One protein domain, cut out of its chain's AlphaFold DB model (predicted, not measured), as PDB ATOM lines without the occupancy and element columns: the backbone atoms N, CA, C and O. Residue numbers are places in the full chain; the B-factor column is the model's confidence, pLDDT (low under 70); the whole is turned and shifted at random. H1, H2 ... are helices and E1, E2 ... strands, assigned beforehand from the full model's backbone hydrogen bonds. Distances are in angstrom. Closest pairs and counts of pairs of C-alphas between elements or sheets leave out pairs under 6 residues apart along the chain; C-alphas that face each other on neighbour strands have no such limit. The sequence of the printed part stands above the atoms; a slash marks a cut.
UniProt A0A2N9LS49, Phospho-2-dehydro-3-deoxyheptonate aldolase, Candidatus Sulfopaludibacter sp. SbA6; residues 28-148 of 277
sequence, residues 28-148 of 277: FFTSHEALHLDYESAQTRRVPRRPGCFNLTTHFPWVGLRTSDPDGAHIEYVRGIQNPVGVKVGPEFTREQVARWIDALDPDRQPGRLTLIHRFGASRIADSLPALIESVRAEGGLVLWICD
ATOM      1  N   PHE A  28     -30.650 -45.384   4.142       90.62
ATOM      2  CA  PHE A  28     -31.936 -45.275   4.817       90.62
ATOM      3  C   PHE A  28     -31.724 -45.186   6.325       90.62
ATOM      4  O   PHE A  28     -31.100 -46.054   6.935       90.62
ATOM      5  N   PHE A  29     -32.283 -44.140   6.927       96.06
ATOM      6  CA  PHE A  29     -32.172 -43.867   8.353       96.06
ATOM      7  C   PHE A  29     -33.531 -43.993   9.037       96.06
ATOM      8  O   PHE A  29     -34.584 -43.807   8.434       96.06
ATOM      9  N   THR A  30     -33.491 -44.287  10.330       97.81
ATOM     10  CA  THR A  30     -34.675 -44.411  11.186       97.81
ATOM     11  C   THR A  30     -34.733 -43.264  12.188       97.81
ATOM     12  O   THR A  30     -33.701 -42.773  12.655       97.81
ATOM     13  N   SER A  31     -35.952 -42.845  12.515       98.50
ATOM     14  CA  SER A  31     -36.249 -41.797  13.493       98.50
ATOM     15  C   SER A  31     -37.519 -42.147  14.260       98.50
ATOM     16  O   SER A  31     -38.459 -42.660  13.654       98.50
ATOM     17  N   HIS A  32     -37.588 -41.802  15.544       98.62
ATOM     18  CA  HIS A  32     -38.834 -41.796  16.324       98.62
ATOM     19  C   HIS A  32     -38.764 -40.768  17.461       98.62
ATOM     20  O   HIS A  32     -37.689 -40.254  17.787       98.62
ATOM     21  N   GLU A  33     -39.913 -40.444  18.057       98.75
ATOM     22  CA  GLU A  33     -39.964 -39.574  19.232       98.75
ATOM     23  C   GLU A  33     -39.356 -40.298  20.432       98.75
ATOM     24  O   GLU A  33     -39.856 -41.351  20.819       98.75
ATOM     25  N   ALA A  34     -38.329 -39.723  21.058       98.38
ATOM     26  CA  ALA A  34     -37.690 -40.269  22.254       98.38
ATOM     27  C   ALA A  34     -38.586 -40.094  23.493       98.38
ATOM     28  O   ALA A  34     -38.252 -39.361  24.418       98.38
ATOM     29  N   LEU A  35     -39.759 -40.728  23.488       98.38
ATOM     30  CA  LEU A  35     -40.839 -40.483  24.439       98.38
ATOM     31  C   LEU A  35     -40.724 -41.363  25.690       98.38
ATOM     32  O   LEU A  35     -40.789 -40.854  26.810       98.38
ATOM     33  N   HIS A  36     -40.559 -42.678  25.505       98.25
ATOM     34  CA  HIS A  36     -40.519 -43.650  26.599       98.25
ATOM     35  C   HIS A  36     -39.088 -43.815  27.122       98.25
ATOM     36  O   HIS A  36     -38.370 -44.732  26.729       98.25
ATOM     37  N   LEU A  37     -38.667 -42.953  28.049       98.38
ATOM     38  CA  LEU A  37     -37.262 -42.846  28.470       98.38
ATOM     39  C   LEU A  37     -36.650 -44.147  29.027       98.38
ATOM     40  O   LEU A  37     -35.456 -44.370  28.836       98.38
ATOM     41  N   ASP A  38     -37.432 -45.044  29.638       98.38
ATOM     42  CA  ASP A  38     -36.905 -46.358  30.050       98.38
ATOM     43  C   ASP A  38     -36.489 -47.216  28.846       98.38
ATOM     44  O   ASP A  38     -35.452 -47.872  28.882       98.38
ATOM     45  N   TYR A  39     -37.259 -47.178  27.754       98.50
ATOM     46  CA  TYR A  39     -36.931 -47.882  26.516       98.50
ATOM     47  C   TYR A  39     -35.687 -47.272  25.856       98.50
ATOM     48  O   TYR A  39     -34.753 -47.995  25.503       98.50
ATOM     49  N   GLU A  40     -35.639 -45.940  25.765       98.62
ATOM     50  CA  GLU A  40     -34.522 -45.216  25.148       98.62
ATOM     51  C   GLU A  40     -33.210 -45.409  25.933       98.62
ATOM     52  O   GLU A  40     -32.163 -45.779  25.387       98.62
ATOM     53  N   SER A  41     -33.253 -45.227  27.255       97.56
ATOM     54  CA  SER A  41     -32.087 -45.403  28.127       97.56
ATOM     55  C   SER A  41     -31.605 -46.855  28.157       97.56
ATOM     56  O   SER A  41     -30.394 -47.097  28.104       97.56
ATOM     57  N   ALA A  42     -32.520 -47.832  28.120       98.12
ATOM     58  CA  ALA A  42     -32.176 -49.250  28.082       98.12
ATOM     59  C   ALA A  42     -31.371 -49.648  26.841       98.12
ATOM     60  O   ALA A  42     -30.644 -50.637  26.917       98.12
ATOM     61  N   GLN A  43     -31.423 -48.899  25.735       96.56
ATOM     62  CA  GLN A  43     -30.648 -49.153  24.507       96.56
ATOM     63  C   GLN A  43     -29.554 -48.105  24.244       96.56
ATOM     64  O   GLN A  43     -28.845 -48.170  23.240       96.56
ATOM     65  N   THR A  44     -29.350 -47.165  25.168       98.38
ATOM     66  CA  THR A  44     -28.271 -46.178  25.072       98.38
ATOM     67  C   THR A  44     -26.927 -46.829  25.405       98.38
ATOM     68  O   THR A  44     -26.778 -47.482  26.442       98.38
ATOM     69  N   ARG A  45     -25.931 -46.698  24.523       97.75
ATOM     70  CA  ARG A  45     -24.631 -47.381  24.646       97.75
ATOM     71  C   ARG A  45     -23.470 -46.467  24.281       97.75
ATOM     72  O   ARG A  45     -23.596 -45.571  23.454       97.75
ATOM     73  N   ARG A  46     -22.296 -46.757  24.841       97.12
ATOM     74  CA  ARG A  46     -21.026 -46.271  24.285       97.12
ATOM     75  C   ARG A  46     -20.637 -47.166  23.115       97.12
ATOM     76  O   ARG A  46     -20.628 -48.388  23.260       97.12
ATOM     77  N   VAL A  47     -20.312 -46.565  21.979       93.44
ATOM     78  CA  VAL A  47     -19.935 -47.294  20.761       93.44
ATOM     79  C   VAL A  47     -18.405 -47.343  20.654       93.44
ATOM     80  O   VAL A  47     -17.749 -46.327  20.902       93.44
ATOM     81  N   PRO A  48     -17.792 -48.489  20.295       94.06
ATOM     82  CA  PRO A  48     -16.346 -48.569  20.116       94.06
ATOM     83  C   PRO A  48     -15.823 -47.497  19.152       94.06
ATOM     84  O   PRO A  48     -16.366 -47.312  18.067       94.06
ATOM     85  N   ARG A  49     -14.726 -46.829  19.530       92.62
ATOM     86  CA  ARG A  49     -14.051 -45.787  18.729       92.62
ATOM     87  C   ARG A  49     -14.881 -44.520  18.454       92.62
ATOM     88  O   ARG A  49     -14.472 -43.716  17.622       92.62
ATOM     89  N   ARG A  50     -16.001 -44.301  19.153       92.75
ATOM     90  CA  ARG A  50     -16.752 -43.035  19.129       92.75
ATOM     91  C   ARG A  50     -16.855 -42.465  20.551       92.75
ATOM     92  O   ARG A  50     -17.116 -43.230  21.480       92.75
ATOM     93  N   PRO A  51     -16.623 -41.156  20.756       92.56
ATOM     94  CA  PRO A  51     -16.820 -40.537  22.062       92.56
ATOM     95  C   PRO A  51     -18.313 -40.473  22.416       92.56
ATOM     96  O   PRO A  51     -19.164 -40.430  21.533       92.56
ATOM     97  N   GLY A  52     -18.620 -40.440  23.714       94.75
ATOM     98  CA  GLY A  52     -19.982 -40.252  24.222       94.75
ATOM     99  C   GLY A  52     -20.885 -41.490  24.158       94.75
ATOM    100  O   GLY A  52     -20.442 -42.620  23.940       94.75
ATOM    101  N   CYS A  53     -22.167 -41.258  24.429       97.56
ATOM    102  CA  CYS A  53     -23.222 -42.264  24.383       97.56
ATOM    103  C   CYS A  53     -24.109 -42.032  23.158       97.56
ATOM    104  O   CYS A  53     -24.375 -40.893  22.793       97.56
ATOM    105  N   PHE A  54     -24.599 -43.104  22.552       98.44
ATOM    106  CA  PHE A  54     -25.545 -43.066  21.445       98.44
ATOM    107  C   PHE A  54     -26.818 -43.779  21.869       98.44
ATOM    108  O   PHE A  54     -26.752 -44.852  22.476       98.44
ATOM    109  N   ASN A  55     -27.962 -43.198  21.530       98.12
ATOM    110  CA  ASN A  55     -29.207 -43.935  21.516       98.12
ATOM    111  C   ASN A  55     -29.195 -44.848  20.283       98.12
ATOM    112  O   ASN A  55     -29.160 -44.354  19.157       98.12
ATOM    113  N   LEU A  56     -29.168 -46.167  20.495       97.38
ATOM    114  CA  LEU A  56     -29.132 -47.148  19.408       97.38
ATOM    115  C   LEU A  56     -30.524 -47.637  18.984       97.38
ATOM    116  O   LEU A  56     -30.612 -48.514  18.127       97.38
ATOM    117  N   THR A  57     -31.608 -47.093  19.548       97.75
ATOM    118  CA  THR A  57     -32.969 -47.380  19.064       97.75
ATOM    119  C   THR A  57     -33.237 -46.737  17.703       97.75
ATOM    120  O   THR A  57     -34.110 -47.194  16.968       97.75
ATOM    121  N   THR A  58     -32.510 -45.667  17.360       98.00
ATOM    122  CA  THR A  58     -32.797 -44.840  16.188       98.00
ATOM    123  C   THR A  58     -31.612 -43.976  15.780       98.00
ATOM    124  O   THR A  58     -30.741 -43.681  16.596       98.00
ATOM    125  N   HIS A  59     -31.572 -43.538  14.522       98.31
ATOM    126  CA  HIS A  59     -30.504 -42.658  14.045       98.31
ATOM    127  C   HIS A  59     -30.757 -41.208  14.470       98.31
ATOM    128  O   HIS A  59     -29.829 -40.529  14.912       98.31
ATOM    129  N   PHE A  60     -32.016 -40.766  14.394       98.50
ATOM    130  CA  PHE A  60     -32.445 -39.394  14.665       98.50
ATOM    131  C   PHE A  60     -33.644 -39.368  15.635       98.50
ATOM    132  O   PHE A  60     -34.795 -39.442  15.198       98.50
ATOM    133  N   PRO A  61     -33.411 -39.298  16.957       98.62
ATOM    134  CA  PRO A  61     -34.484 -39.098  17.923       98.62
ATOM    135  C   PRO A  61     -34.968 -37.642  17.925       98.62
ATOM    136  O   PRO A  61     -34.169 -36.711  17.797       98.62
ATOM    137  N   TRP A  62     -36.265 -37.421  18.152       98.88
ATOM    138  CA  TRP A  62     -36.789 -36.078  18.437       98.88
ATOM    139  C   TRP A  62     -37.545 -36.006  19.763       98.88
ATOM    140  O   TRP A  62     -38.062 -37.006  20.255       98.88
ATOM    141  N   VAL A  63     -37.638 -34.800  20.318       98.81
ATOM    142  CA  VAL A  63     -38.476 -34.468  21.473       98.81
ATOM    143  C   VAL A  63     -39.761 -33.806  20.983       98.81
ATOM    144  O   VAL A  63     -39.725 -32.867  20.180       98.81
ATOM    145  N   GLY A  64     -40.907 -34.330  21.415       98.56
ATOM    146  CA  GLY A  64     -42.223 -33.831  21.031       98.56
ATOM    147  C   GLY A  64     -42.581 -32.503  21.693       98.56
ATOM    148  O   GLY A  64     -41.982 -32.085  22.679       98.56
ATOM    149  N   LEU A  65     -43.626 -31.843  21.180       97.62
ATOM    150  CA  LEU A  65     -44.044 -30.524  21.674       97.62
ATOM    151  C   LEU A  65     -44.401 -30.534  23.172       97.62
ATOM    152  O   LEU A  65     -44.207 -29.552  23.877       97.62
ATOM    153  N   ARG A  66     -44.983 -31.634  23.657       97.94
ATOM    154  CA  ARG A  66     -45.472 -31.750  25.043       97.94
ATOM    155  C   ARG A  66     -44.384 -32.173  26.029       97.94
ATOM    156  O   ARG A  66     -44.628 -32.188  27.227       97.94
ATOM    157  N   THR A  67     -43.214 -32.536  25.518       98.38
ATOM    158  CA  THR A  67     -42.071 -33.045  26.282       98.38
ATOM    159  C   THR A  67     -40.830 -32.174  26.090       98.38
ATOM    160  O   THR A  67     -39.776 -32.475  26.636       98.38
ATOM    161  N   SER A  68     -40.947 -31.056  25.366       97.62
ATOM    162  CA  SER A  68     -39.847 -30.143  25.047       97.62
ATOM    163  C   SER A  68     -39.589 -29.079  26.117       97.62
ATOM    164  O   SER A  68     -39.071 -28.014  25.791       97.62
ATOM    165  N   ASP A  69     -39.965 -29.303  27.375       98.00
ATOM    166  CA  ASP A  69     -39.567 -28.399  28.463       98.00
ATOM    167  C   ASP A  69     -38.027 -28.369  28.547       98.00
ATOM    168  O   ASP A  69     -37.436 -29.440  28.704       98.00
ATOM    169  N   PRO A  70     -37.358 -27.201  28.425       97.94
ATOM    170  CA  PRO A  70     -35.901 -27.112  28.528       97.94
ATOM    171  C   PRO A  70     -35.306 -27.671  29.830       97.94
ATOM    172  O   PRO A  70     -34.152 -28.088  29.816       97.94
ATOM    173  N   ASP A  71     -36.068 -27.692  30.931       97.12
ATOM    174  CA  ASP A  71     -35.677 -28.317  32.211       97.12
ATOM    175  C   ASP A  71     -36.132 -29.777  32.347       97.12
ATOM    176  O   ASP A  71     -35.883 -30.438  33.358       97.12
ATOM    177  N   GLY A  72     -36.851 -30.282  31.348       98.38
ATOM    178  CA  GLY A  72     -37.495 -31.580  31.381       98.38
ATOM    179  C   GLY A  72     -36.533 -32.748  31.178       98.38
ATOM    180  O   GLY A  72     -35.467 -32.641  30.568       98.38
ATOM    181  N   ALA A  73     -36.980 -33.923  31.624       98.56
ATOM    182  CA  ALA A  73     -36.224 -35.170  31.511       98.56
ATOM    183  C   ALA A  73     -35.877 -35.537  30.058       98.56
ATOM    184  O   ALA A  73     -34.810 -36.090  29.805       98.56
ATOM    185  N   HIS A  74     -36.749 -35.223  29.096       98.81
ATOM    186  CA  HIS A  74     -36.523 -35.520  27.680       98.81
ATOM    187  C   HIS A  74     -35.392 -34.686  27.082       98.81
ATOM    188  O   HIS A  74     -34.547 -35.244  26.385       98.81
ATOM    189  N   ILE A  75     -35.337 -33.384  27.389       98.75
ATOM    190  CA  ILE A  75     -34.237 -32.506  26.966       98.75
ATOM    191  C   ILE A  75     -32.929 -32.944  27.629       98.75
ATOM    192  O   ILE A  75     -31.924 -33.091  26.935       98.75
ATOM    193  N   GLU A  76     -32.946 -33.253  28.929       98.69
ATOM    194  CA  GLU A  76     -31.766 -33.778  29.631       98.69
ATOM    195  C   GLU A  76     -31.277 -35.109  29.038       98.69
ATOM    196  O   GLU A  76     -30.076 -35.312  28.848       98.69
ATOM    197  N   TYR A  77     -32.196 -36.008  28.685       98.69
ATOM    198  CA  TYR A  77     -31.851 -37.275  28.052       98.69
ATOM    199  C   TYR A  77     -31.170 -37.058  26.693       98.69
ATOM    200  O   TYR A  77     -30.065 -37.565  26.470       98.69
ATOM    201  N   VAL A  78     -31.781 -36.277  25.792       98.50
ATOM    202  CA  VAL A  78     -31.214 -36.067  24.448       98.50
ATOM    203  C   VAL A  78     -29.967 -35.168  24.459       98.50
ATOM    204  O   VAL A  78     -29.122 -35.278  23.569       98.50
ATOM    205  N   ARG A  79     -29.772 -34.352  25.503       98.38
ATOM    206  CA  ARG A  79     -28.510 -33.645  25.771       98.38
ATOM    207  C   ARG A  79     -27.343 -34.616  25.974       98.38
ATOM    208  O   ARG A  79     -26.230 -34.342  25.531       98.38
ATOM    209  N   GLY A  80     -27.585 -35.752  26.630       97.44
ATOM    210  CA  GLY A  80     -26.560 -36.742  26.974       97.44
ATOM    211  C   GLY A  80     -26.115 -37.668  25.832       97.44
ATOM    212  O   GLY A  80     -25.110 -38.374  25.984       97.44
ATOM    213  N   ILE A  81     -26.830 -37.688  24.703       98.19
ATOM    214  CA  ILE A  81     -26.533 -38.566  23.557       98.19
ATOM    215  C   ILE A  81     -25.890 -37.807  22.392       98.19
ATOM    216  O   ILE A  81     -26.052 -36.600  22.240       98.19
ATOM    217  N   GLN A  82     -25.171 -38.531  21.538       97.56
ATOM    218  CA  GLN A  82     -24.406 -37.995  20.405       97.56
ATOM    219  C   GLN A  82     -25.152 -38.046  19.062       97.56
ATOM    220  O   GLN A  82     -24.659 -37.506  18.077       97.56
ATOM    221  N   ASN A  83     -26.333 -38.669  18.999       98.19
ATOM    222  CA  ASN A  83     -27.194 -38.644  17.811       98.19
ATOM    223  C   ASN A  83     -27.515 -37.191  17.400       98.19
ATOM    224  O   ASN A  83     -27.614 -36.346  18.284       98.19
ATOM    225  N   PRO A  84     -27.730 -36.859  16.116       98.31
ATOM    226  CA  PRO A  84     -28.445 -35.627  15.779       98.31
ATOM    227  C   PRO A  84     -29.842 -35.668  16.412       98.31
ATOM    228  O   PRO A  84     -30.456 -36.734  16.465       98.31
ATOM    229  N   VAL A  85     -30.338 -34.535  16.911       98.81
ATOM    230  CA  VAL A  85     -31.590 -34.488  17.683       98.81
ATOM    231  C   VAL A  85     -32.574 -33.476  17.114       98.81
ATOM    232  O   VAL A  85     -32.193 -32.401  16.652       98.81
ATOM    233  N   GLY A  86     -33.858 -33.821  17.151       98.81
ATOM    234  CA  GLY A  86     -34.950 -32.925  16.782       98.81
ATOM    235  C   GLY A  86     -35.691 -32.363  17.993       98.81
ATOM    236  O   GLY A  86     -35.868 -33.060  18.989       98.81
ATOM    237  N   VAL A  87     -36.211 -31.142  17.889       98.88
ATOM    238  CA  VAL A  87     -37.203 -30.593  18.827       98.88
ATOM    239  C   VAL A  87     -38.400 -30.082  18.037       98.88
ATOM    240  O   VAL A  87     -38.250 -29.277  17.114       98.88
ATOM    241  N   LYS A  88     -39.600 -30.561  18.375       98.81
ATOM    242  CA  LYS A  88     -40.849 -30.082  17.774       98.81
ATOM    243  C   LYS A  88     -41.200 -28.713  18.350       98.81
ATOM    244  O   LYS A  88     -41.305 -28.561  19.563       98.81
ATOM    245  N   VAL A  89     -41.444 -27.736  17.481       98.62
ATOM    246  CA  VAL A  89     -41.760 -26.356  17.872       98.62
ATOM    247  C   VAL A  89     -43.173 -25.998  17.422       98.62
ATOM    248  O   VAL A  89     -43.534 -26.130  16.252       98.62
ATOM    249  N   GLY A  90     -43.993 -25.574  18.380       97.19
ATOM    250  CA  GLY A  90     -45.355 -25.090  18.166       97.19
ATOM    251  C   GLY A  90     -45.432 -23.569  18.292       97.19
ATOM    252  O   GLY A  90     -44.461 -22.938  18.705       97.19
ATOM    253  N   PRO A  91     -46.581 -22.961  17.971       93.88
ATOM    254  CA  PRO A  91     -46.713 -21.507  17.831       93.88
ATOM    255  C   PRO A  91     -46.659 -20.716  19.149       93.88
ATOM    256  O   PRO A  91     -46.707 -19.493  19.127       93.88
ATOM    257  N   GLU A  92     -46.580 -21.399  20.288       95.06
ATOM    258  CA  GLU A  92     -46.512 -20.810  21.634       95.06
ATOM    259  C   GLU A  92     -45.088 -20.840  22.211       95.06
ATOM    260  O   GLU A  92     -44.899 -20.707  23.417       95.06
ATOM    261  N   PHE A  93     -44.072 -21.047  21.367       97.12
ATOM    262  CA  PHE A  93     -42.680 -21.008  21.807       97.12
ATOM    263  C   PHE A  93     -42.305 -19.618  22.344       97.12
ATOM    264  O   PHE A  93     -42.843 -18.589  21.932       97.12
ATOM    265  N   THR A  94     -41.312 -19.583  23.225       97.94
ATOM    266  CA  THR A  94     -40.696 -18.343  23.709       97.94
ATOM    267  C   THR A  94     -39.231 -18.274  23.298       97.94
ATOM    268  O   THR A  94     -38.568 -19.300  23.134       97.94
ATOM    269  N   ARG A  95     -38.691 -17.056  23.166       97.62
ATOM    270  CA  ARG A  95     -37.257 -16.855  22.899       97.62
ATOM    271  C   ARG A  95     -36.379 -17.491  23.982       97.62
ATOM    272  O   ARG A  95     -35.358 -18.080  23.654       97.62
ATOM    273  N   GLU A  96     -36.816 -17.426  25.239       98.19
ATOM    274  CA  GLU A  96     -36.154 -18.080  26.374       98.19
ATOM    275  C   GLU A  96     -36.038 -19.595  26.151       98.19
ATOM    276  O   GLU A  96     -34.952 -20.153  26.256       98.19
ATOM    277  N   GLN A  97     -37.128 -20.274  25.769       98.19
ATOM    278  CA  GLN A  97     -37.079 -21.711  25.471       98.19
ATOM    279  C   GLN A  97     -36.113 -22.029  24.329       98.19
ATOM    280  O   GLN A  97     -35.348 -22.983  24.433       98.19
ATOM    281  N   VAL A  98     -36.110 -21.214  23.268       98.56
ATOM    282  CA  VAL A  98     -35.205 -21.386  22.123       98.56
ATOM    283  C   VAL A  98     -33.741 -21.277  22.549       98.56
ATOM    284  O   VAL A  98     -32.957 -22.164  22.212       98.56
ATOM    285  N   ALA A  99     -33.383 -20.247  23.321       98.50
ATOM    286  CA  ALA A  99     -32.032 -20.074  23.856       98.50
ATOM    287  C   ALA A  99     -31.601 -21.291  24.677       98.50
ATOM    288  O   ALA A  99     -30.549 -21.880  24.440       98.50
ATOM    289  N   ARG A 100     -32.480 -21.747  25.571       98.56
ATOM    290  CA  ARG A 100     -32.195 -22.878  26.449       98.56
ATOM    291  C   ARG A 100     -32.081 -24.210  25.710       98.56
ATOM    292  O   ARG A 100     -31.221 -25.010  26.063       98.56
ATOM    293  N   TRP A 101     -32.890 -24.454  24.676       98.69
ATOM    294  CA  TRP A 101     -32.721 -25.633  23.822       98.69
ATOM    295  C   TRP A 101     -31.388 -25.610  23.085       98.69
ATOM    296  O   TRP A 101     -30.708 -26.629  23.035       98.69
ATOM    297  N   ILE A 102     -31.014 -24.463  22.520       98.62
ATOM    298  CA  ILE A 102     -29.759 -24.310  21.787       98.62
ATOM    299  C   ILE A 102     -28.563 -24.536  22.724       98.62
ATOM    300  O   ILE A 102     -27.683 -25.330  22.402       98.62
ATOM    301  N   ASP A 103     -28.551 -23.920  23.905       98.25
ATOM    302  CA  ASP A 103     -27.461 -24.080  24.874       98.25
ATOM    303  C   ASP A 103     -27.362 -25.503  25.427       98.25
ATOM    304  O   ASP A 103     -26.260 -26.017  25.623       98.25
ATOM    305  N   ALA A 104     -28.499 -26.163  25.655       98.38
ATOM    306  CA  ALA A 104     -28.508 -27.539  26.128       98.38
ATOM    307  C   ALA A 104     -28.074 -28.524  25.034       98.38
ATOM    308  O   ALA A 104     -27.265 -29.410  25.293       98.38
ATOM    309  N   LEU A 105     -28.627 -28.412  23.825       98.50
ATOM    310  CA  LEU A 105     -28.553 -29.475  22.817       98.50
ATOM    311  C   LEU A 105     -27.460 -29.269  21.772       98.50
ATOM    312  O   LEU A 105     -26.992 -30.255  21.193       98.50
ATOM    313  N   ASP A 106     -27.052 -28.023  21.545       98.06
ATOM    314  CA  ASP A 106     -26.013 -27.641  20.594       98.06
ATOM    315  C   ASP A 106     -25.107 -26.513  21.147       98.06
ATOM    316  O   ASP A 106     -25.024 -25.416  20.576       98.06
ATOM    317  N   PRO A 107     -24.419 -26.750  22.285       97.06
ATOM    318  CA  PRO A 107     -23.583 -25.738  22.940       97.06
ATOM    319  C   PRO A 107     -22.432 -25.245  22.051       97.06
ATOM    320  O   PRO A 107     -22.026 -24.091  22.149       97.06
ATOM    321  N   ASP A 108     -21.947 -26.101  21.152       96.44
ATOM    322  CA  ASP A 108     -20.842 -25.810  20.234       96.44
ATOM    323  C   ASP A 108     -21.313 -25.240  18.883       96.44
ATOM    324  O   ASP A 108     -20.485 -24.972  18.011       96.44
ATOM    325  N   ARG A 109     -22.630 -25.063  18.692       97.00
ATOM    326  CA  ARG A 109     -23.244 -24.578  17.444       97.00
ATOM    327  C   ARG A 109     -22.822 -25.415  16.228       97.00
ATOM    328  O   ARG A 109     -22.436 -24.881  15.192       97.00
ATOM    329  N   GLN A 110     -22.835 -26.737  16.356       96.44
ATOM    330  CA  GLN A 110     -22.415 -27.668  15.313       96.44
ATOM    331  C   GLN A 110     -23.528 -27.831  14.262       96.44
ATOM    332  O   GLN A 110     -24.602 -28.350  14.578       96.44
ATOM    333  N   PRO A 111     -23.293 -27.467  12.985       96.12
ATOM    334  CA  PRO A 111     -24.287 -27.657  11.935       96.12
ATOM    335  C   PRO A 111     -24.789 -29.105  11.865       96.12
ATOM    336  O   PRO A 111     -24.003 -30.047  11.786       96.12
ATOM    337  N   GLY A 112     -26.113 -29.276  11.883       92.75
ATOM    338  CA  GLY A 112     -26.763 -30.589  11.815       92.75
ATOM    339  C   GLY A 112     -26.892 -31.327  13.152       92.75
ATOM    340  O   GLY A 112     -27.510 -32.391  13.183       92.75
ATOM    341  N   ARG A 113     -26.377 -30.777  14.263       98.00
ATOM    342  CA  ARG A 113     -26.586 -31.345  15.605       98.00
ATOM    343  C   ARG A 113     -28.034 -31.194  16.069       98.00
ATOM    344  O   ARG A 113     -28.636 -32.180  16.495       98.00
ATOM    345  N   LEU A 114     -28.573 -29.977  15.997       98.75
ATOM    346  CA  LEU A 114     -29.934 -29.650  16.419       98.75
ATOM    347  C   LEU A 114     -30.820 -29.331  15.215       98.75
ATOM    348  O   LEU A 114     -30.492 -28.491  14.377       98.75
ATOM    349  N   THR A 115     -31.988 -29.959  15.182       98.88
ATOM    350  CA  THR A 115     -33.035 -29.714  14.195       98.88
ATOM    351  C   THR A 115     -34.270 -29.144  14.882       98.88
ATOM    352  O   THR A 115     -34.804 -29.759  15.806       98.88
ATOM    353  N   LEU A 116     -34.780 -28.009  14.407       98.81
ATOM    354  CA  LEU A 116     -36.081 -27.494  14.834       98.81
ATOM    355  C   LEU A 116     -37.155 -27.910  13.831       98.81
ATOM    356  O   LEU A 116     -37.106 -27.546  12.654       98.81
ATOM    357  N   ILE A 117     -38.123 -28.686  14.317       98.88
ATOM    358  CA  ILE A 117     -39.224 -29.240  13.529       98.88
ATOM    359  C   ILE A 117     -40.477 -28.404  13.811       98.88
ATOM    360  O   ILE A 117     -41.187 -28.651  14.789       98.88
ATOM    361  N   HIS A 118     -40.734 -27.379  13.004       98.81
ATOM    362  CA  HIS A 118     -41.849 -26.462  13.240       98.81
ATOM    363  C   HIS A 118     -43.175 -27.029  12.715       98.81
ATOM    364  O   HIS A 118     -43.224 -27.579  11.619       98.81
ATOM    365  N   ARG A 119     -44.255 -26.861  13.486       98.50
ATOM    366  CA  ARG A 119     -45.613 -27.347  13.165       98.50
ATOM    367  C   ARG A 119     -46.680 -26.309  13.506       98.50
ATOM    368  O   ARG A 119     -47.431 -26.457  14.474       98.50
ATOM    369  N   PHE A 120     -46.690 -25.206  12.770       98.56
ATOM    370  CA  PHE A 120     -47.491 -24.031  13.120       98.56
ATOM    371  C   PHE A 120     -48.920 -24.096  12.587       98.56
ATOM    372  O   PHE A 120     -49.807 -23.477  13.176       98.56
ATOM    373  N   GLY A 121     -49.144 -24.855  11.520       98.31
ATOM    374  CA  GLY A 121     -50.379 -24.816  10.758       98.31
ATOM    375  C   GLY A 121     -50.323 -23.746   9.667       98.31
ATOM    376  O   GLY A 121     -49.720 -22.677   9.835       98.31
ATOM    377  N   ALA A 122     -51.017 -24.000   8.559       98.50
ATOM    378  CA  ALA A 122     -51.049 -23.135   7.381       98.50
ATOM    379  C   ALA A 122     -51.518 -21.704   7.685       98.50
ATOM    380  O   ALA A 122     -51.094 -20.759   7.023       98.50
ATOM    381  N   SER A 123     -52.373 -21.533   8.695       97.88
ATOM    382  CA  SER A 123     -52.930 -20.236   9.088       97.88
ATOM    383  C   SER A 123     -52.020 -19.404   9.995       97.88
ATOM    384  O   SER A 123     -52.244 -18.204  10.112       97.88
ATOM    385  N   ARG A 124     -51.019 -20.008  10.652       97.88
ATOM    386  CA  ARG A 124     -50.165 -19.325  11.648       97.88
ATOM    387  C   ARG A 124     -48.692 -19.268  11.269       97.88
ATOM    388  O   ARG A 124     -47.937 -18.525  11.902       97.88
ATOM    389  N   ILE A 125     -48.261 -20.051  10.278       98.56
ATOM    390  CA  ILE A 125     -46.851 -20.133   9.883       98.56
ATOM    391  C   ILE A 125     -46.278 -18.775   9.455       98.56
ATOM    392  O   ILE A 125     -45.147 -18.463   9.827       98.56
ATOM    393  N   ALA A 126     -47.061 -17.952   8.750       98.12
ATOM    394  CA  ALA A 126     -46.639 -16.636   8.267       98.12
ATOM    395  C   ALA A 126     -46.192 -15.687   9.390       98.12
ATOM    396  O   ALA A 126     -45.256 -14.915   9.187       98.12
ATOM    397  N   ASP A 127     -46.807 -15.795  10.569       96.69
ATOM    398  CA  ASP A 127     -46.466 -14.983  11.739       96.69
ATOM    399  C   ASP A 127     -45.422 -15.675  12.628       96.69
ATOM    400  O   ASP A 127     -44.507 -15.042  13.152       96.69
ATOM    401  N   SER A 128     -45.537 -16.997  12.789       98.38
ATOM    402  CA  SER A 128     -44.776 -17.743  13.802       98.38
ATOM    403  C   SER A 128     -43.355 -18.095  13.350       98.38
ATOM    404  O   SER A 128     -42.413 -18.017  14.140       98.38
ATOM    405  N   LEU A 129     -43.174 -18.482  12.082       98.69
ATOM    406  CA  LEU A 129     -41.875 -18.937  11.584       98.69
ATOM    407  C   LEU A 129     -40.829 -17.812  11.500       98.69
ATOM    408  O   LEU A 129     -39.704 -18.052  11.942       98.69
ATOM    409  N   PRO A 130     -41.144 -16.588  11.022       98.62
ATOM    410  CA  PRO A 130     -40.180 -15.487  11.058       98.62
ATOM    411  C   PRO A 130     -39.674 -15.191  12.476       98.62
ATOM    412  O   PRO A 130     -38.465 -15.104  12.679       98.62
ATOM    413  N   ALA A 131     -40.578 -15.142  13.461       98.44
ATOM    414  CA  ALA A 131     -40.225 -14.900  14.860       98.44
ATOM    415  C   ALA A 131     -39.324 -16.006  15.443       98.44
ATOM    416  O   ALA A 131     -38.397 -15.725  16.212       98.44
ATOM    417  N   LEU A 132     -39.555 -17.269  15.061       98.75
ATOM    418  CA  LEU A 132     -38.707 -18.387  15.479       98.75
ATOM    419  C   LEU A 132     -37.307 -18.276  14.865       98.75
ATOM    420  O   LEU A 132     -36.313 -18.426  15.574       98.75
ATOM    421  N   ILE A 133     -37.220 -17.969  13.566       98.75
ATOM    422  CA  ILE A 133     -35.946 -17.778  12.857       98.75
ATOM    423  C   ILE A 133     -35.136 -16.644  13.493       98.75
ATOM    424  O   ILE A 133     -33.937 -16.798  13.723       98.75
ATOM    425  N   GLU A 134     -35.774 -15.513  13.795       98.50
ATOM    426  CA  GLU A 134     -35.129 -14.378  14.464       98.50
ATOM    427  C   GLU A 134     -34.638 -14.743  15.865       98.50
ATOM    428  O   GLU A 134     -33.509 -14.403  16.221       98.50
ATOM    429  N   SER A 135     -35.437 -15.495  16.629       98.56
ATOM    430  CA  SER A 135     -35.047 -15.976  17.957       98.56
ATOM    431  C   SER A 135     -33.804 -16.863  17.886       98.56
ATOM    432  O   SER A 135     -32.840 -16.605  18.595       98.56
ATOM    433  N   VAL A 136     -33.773 -17.846  16.980       98.50
ATOM    434  CA  VAL A 136     -32.606 -18.728  16.793       98.50
ATOM    435  C   VAL A 136     -31.363 -17.944  16.369       98.50
ATOM    436  O   VAL A 136     -30.271 -18.189  16.881       98.50
ATOM    437  N   ARG A 137     -31.515 -16.975  15.457       97.94
ATOM    438  CA  ARG A 137     -30.407 -16.117  15.007       97.94
ATOM    439  C   ARG A 137     -29.832 -15.272  16.132       97.94
ATOM    440  O   ARG A 137     -28.615 -15.134  16.206       97.94
ATOM    441  N   ALA A 138     -30.686 -14.727  16.993       98.00
ATOM    442  CA  ALA A 138     -30.252 -13.931  18.134       98.00
ATOM    443  C   ALA A 138     -29.392 -14.742  19.122       98.00
ATOM    444  O   ALA A 138     -28.520 -14.170  19.767       98.00
ATOM    445  N   GLU A 139     -29.591 -16.063  19.188       97.75
ATOM    446  CA  GLU A 139     -28.808 -16.999  20.017       97.75
ATOM    447  C   GLU A 139     -27.591 -17.603  19.288       97.75
ATOM    448  O   GLU A 139     -26.876 -18.456  19.826       97.75
ATOM    449  N   GLY A 140     -27.357 -17.196  18.034       96.94
ATOM    450  CA  GLY A 140     -26.295 -17.740  17.187       96.94
ATOM    451  C   GLY A 140     -26.490 -19.214  16.814       96.94
ATOM    452  O   GLY A 140     -25.512 -19.898  16.524       96.94
ATOM    453  N   GLY A 141     -27.725 -19.726  16.856       96.81
ATOM    454  CA  GLY A 141     -28.031 -21.127  16.564       96.81
ATOM    455  C   GLY A 141     -27.803 -21.500  15.096       96.81
ATOM    456  O   GLY A 141     -28.232 -20.782  14.191       96.81
ATOM    457  N   LEU A 142     -27.185 -22.663  14.861       96.44
ATOM    458  CA  LEU A 142     -26.936 -23.240  13.531       96.44
ATOM    459  C   LEU A 142     -27.792 -24.496  13.302       96.44
ATOM    460  O   LEU A 142     -27.300 -25.573  12.968       96.44
ATOM    461  N   VAL A 143     -29.101 -24.335  13.503       98.25
ATOM    462  CA  VAL A 143     -30.069 -25.439  13.448       98.25
ATOM    463  C   VAL A 143     -30.436 -25.831  12.017       98.25
ATOM    464  O   VAL A 143     -30.478 -24.993  11.111       98.25
ATOM    465  N   LEU A 144     -30.790 -27.102  11.829       98.50
ATOM    466  CA  LEU A 144     -31.513 -27.555  10.643       98.50
ATOM    467  C   LEU A 144     -33.007 -27.234  10.792       98.50
ATOM    468  O   LEU A 144     -33.606 -27.480  11.839       98.50
ATOM    469  N   TRP A 145     -33.622 -26.711   9.735       98.69
ATOM    470  CA  TRP A 145     -35.048 -26.383   9.713       98.69
ATOM    471  C   TRP A 145     -35.847 -27.481   9.029       98.69
ATOM    472  O   TRP A 145     -35.594 -27.789   7.864       98.69
ATOM    473  N   ILE A 146     -36.834 -28.044   9.722       98.75
ATOM    474  CA  ILE A 146     -37.774 -29.006   9.144       98.75
ATOM    475  C   ILE A 146     -39.204 -28.512   9.352       98.75
ATOM    476  O   ILE A 146     -39.582 -28.117  10.453       98.75
ATOM    477  N   CYS A 147     -40.008 -28.582   8.293       98.88
ATOM    478  CA  CYS A 147     -41.437 -28.301   8.351       98.88
ATOM    479  C   CYS A 147     -42.208 -29.593   8.637       98.88
ATOM    480  O   CYS A 147     -42.123 -30.551   7.873       98.88
ATOM    481  N   ASP A 148     -42.996 -29.615   9.704       98.88
ATOM    482  CA  ASP A 148     -44.029 -30.616   9.962       98.88
ATOM    483  C   ASP A 148     -45.397 -29.994   9.645       98.88
ATOM    484  O   ASP A 148     -46.001 -29.349  10.506       98.88
TER     485      ASP A 148
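This is residues 28 to 148 of the 277 residues of the protein "Phospho-2-dehydro-3-deoxyheptonate aldolase" of Candidatus Sulfopaludibacter sp. SbA6 (UniProt A0A2N9LS49). What is the main shape? A curled sheet of five parallel strands, in the order E1, E4, E5, E6, E7, has H2 and H3 over one face; a small lobe of H1 and the antiparallel hairpin E2 and E3 lies at one end of the long axis, and H4, which only grazes the sheet, at the other. What is it made of? The printed part has 121 residues with four named helices and seven named strands, in the order E1 H1 E2 E3 E4 H2 E5 H3 E6 H4 E7, of mixed class, helices and strands. How compact is it? It is compact, with a radius of gyration of the C-alphas of 14.2 A and spans of 45 by 30 by 26 A.

How is the large sheet paired? E1, residues 31 to 33, E4, residues 60 to 63, E5, residues 85 to 89, E6, residues 114 to 118, and E7, residues 144 to 147, form a strongly twisted sheet with edge strands E1 and E7. Within hydrogen-bond range are N 62 and O 32 at 3.2 A, N 86 and O 61 at 3.0 A, N 87 and O 115 at 2.9 A, and N 116 and O 144 at 2.9 A. What is on it? H2, residues 73 to 79, and H3, residues 95 to 105, are on the same face and touch, the closest C-alphas being those of Arg 79 and Leu 105, 5.1 A. H4, residues 125 to 138, touches H3 with residues 132 to 136 alone, the closest C-alphas being those of Arg 95 and Ser 135, 5.5 A, at a steep tilt of 58 degrees. E4, H2, E5; E5, H3, E6; and E6, H4, E7 are strand-helix-strand units, two parallel neighbour strands with a helix between, each with a right-handed crossover. What makes the small lobe? E2, residues 44 to 46, and E3, residues 53 to 55, form a hairpin with N 45 and O 54 2.9 A apart. H1, residues 37 to 43, is close to but not clearly touching H2, the closest C-alphas being those of Leu 37 and His 74, 7.4 A. How are the helix backbones? Every O i to N i+4 pair is within hydrogen-bond range in H1, H2 and H3, and 8 of 10 in H4.

Where do the strands begin and end? E1 begins at C-alpha 31 (-36.249, -41.797, 13.493), and E7 ends at C-alpha 147 (-41.437, -28.301, 8.351). Which elements are long? H4 measures 19.5 A, H3 15.3 A, E5 13.0 A and E6 12.7 A from first to last C-alpha.

How far does it reach? The two C-alphas farthest apart, those of Pro 48 and Ser 123, are 47.6 A apart. Is it whole and confident? The printed part has no cut, no link is long, and no printed residue is under 70 in pLDDT.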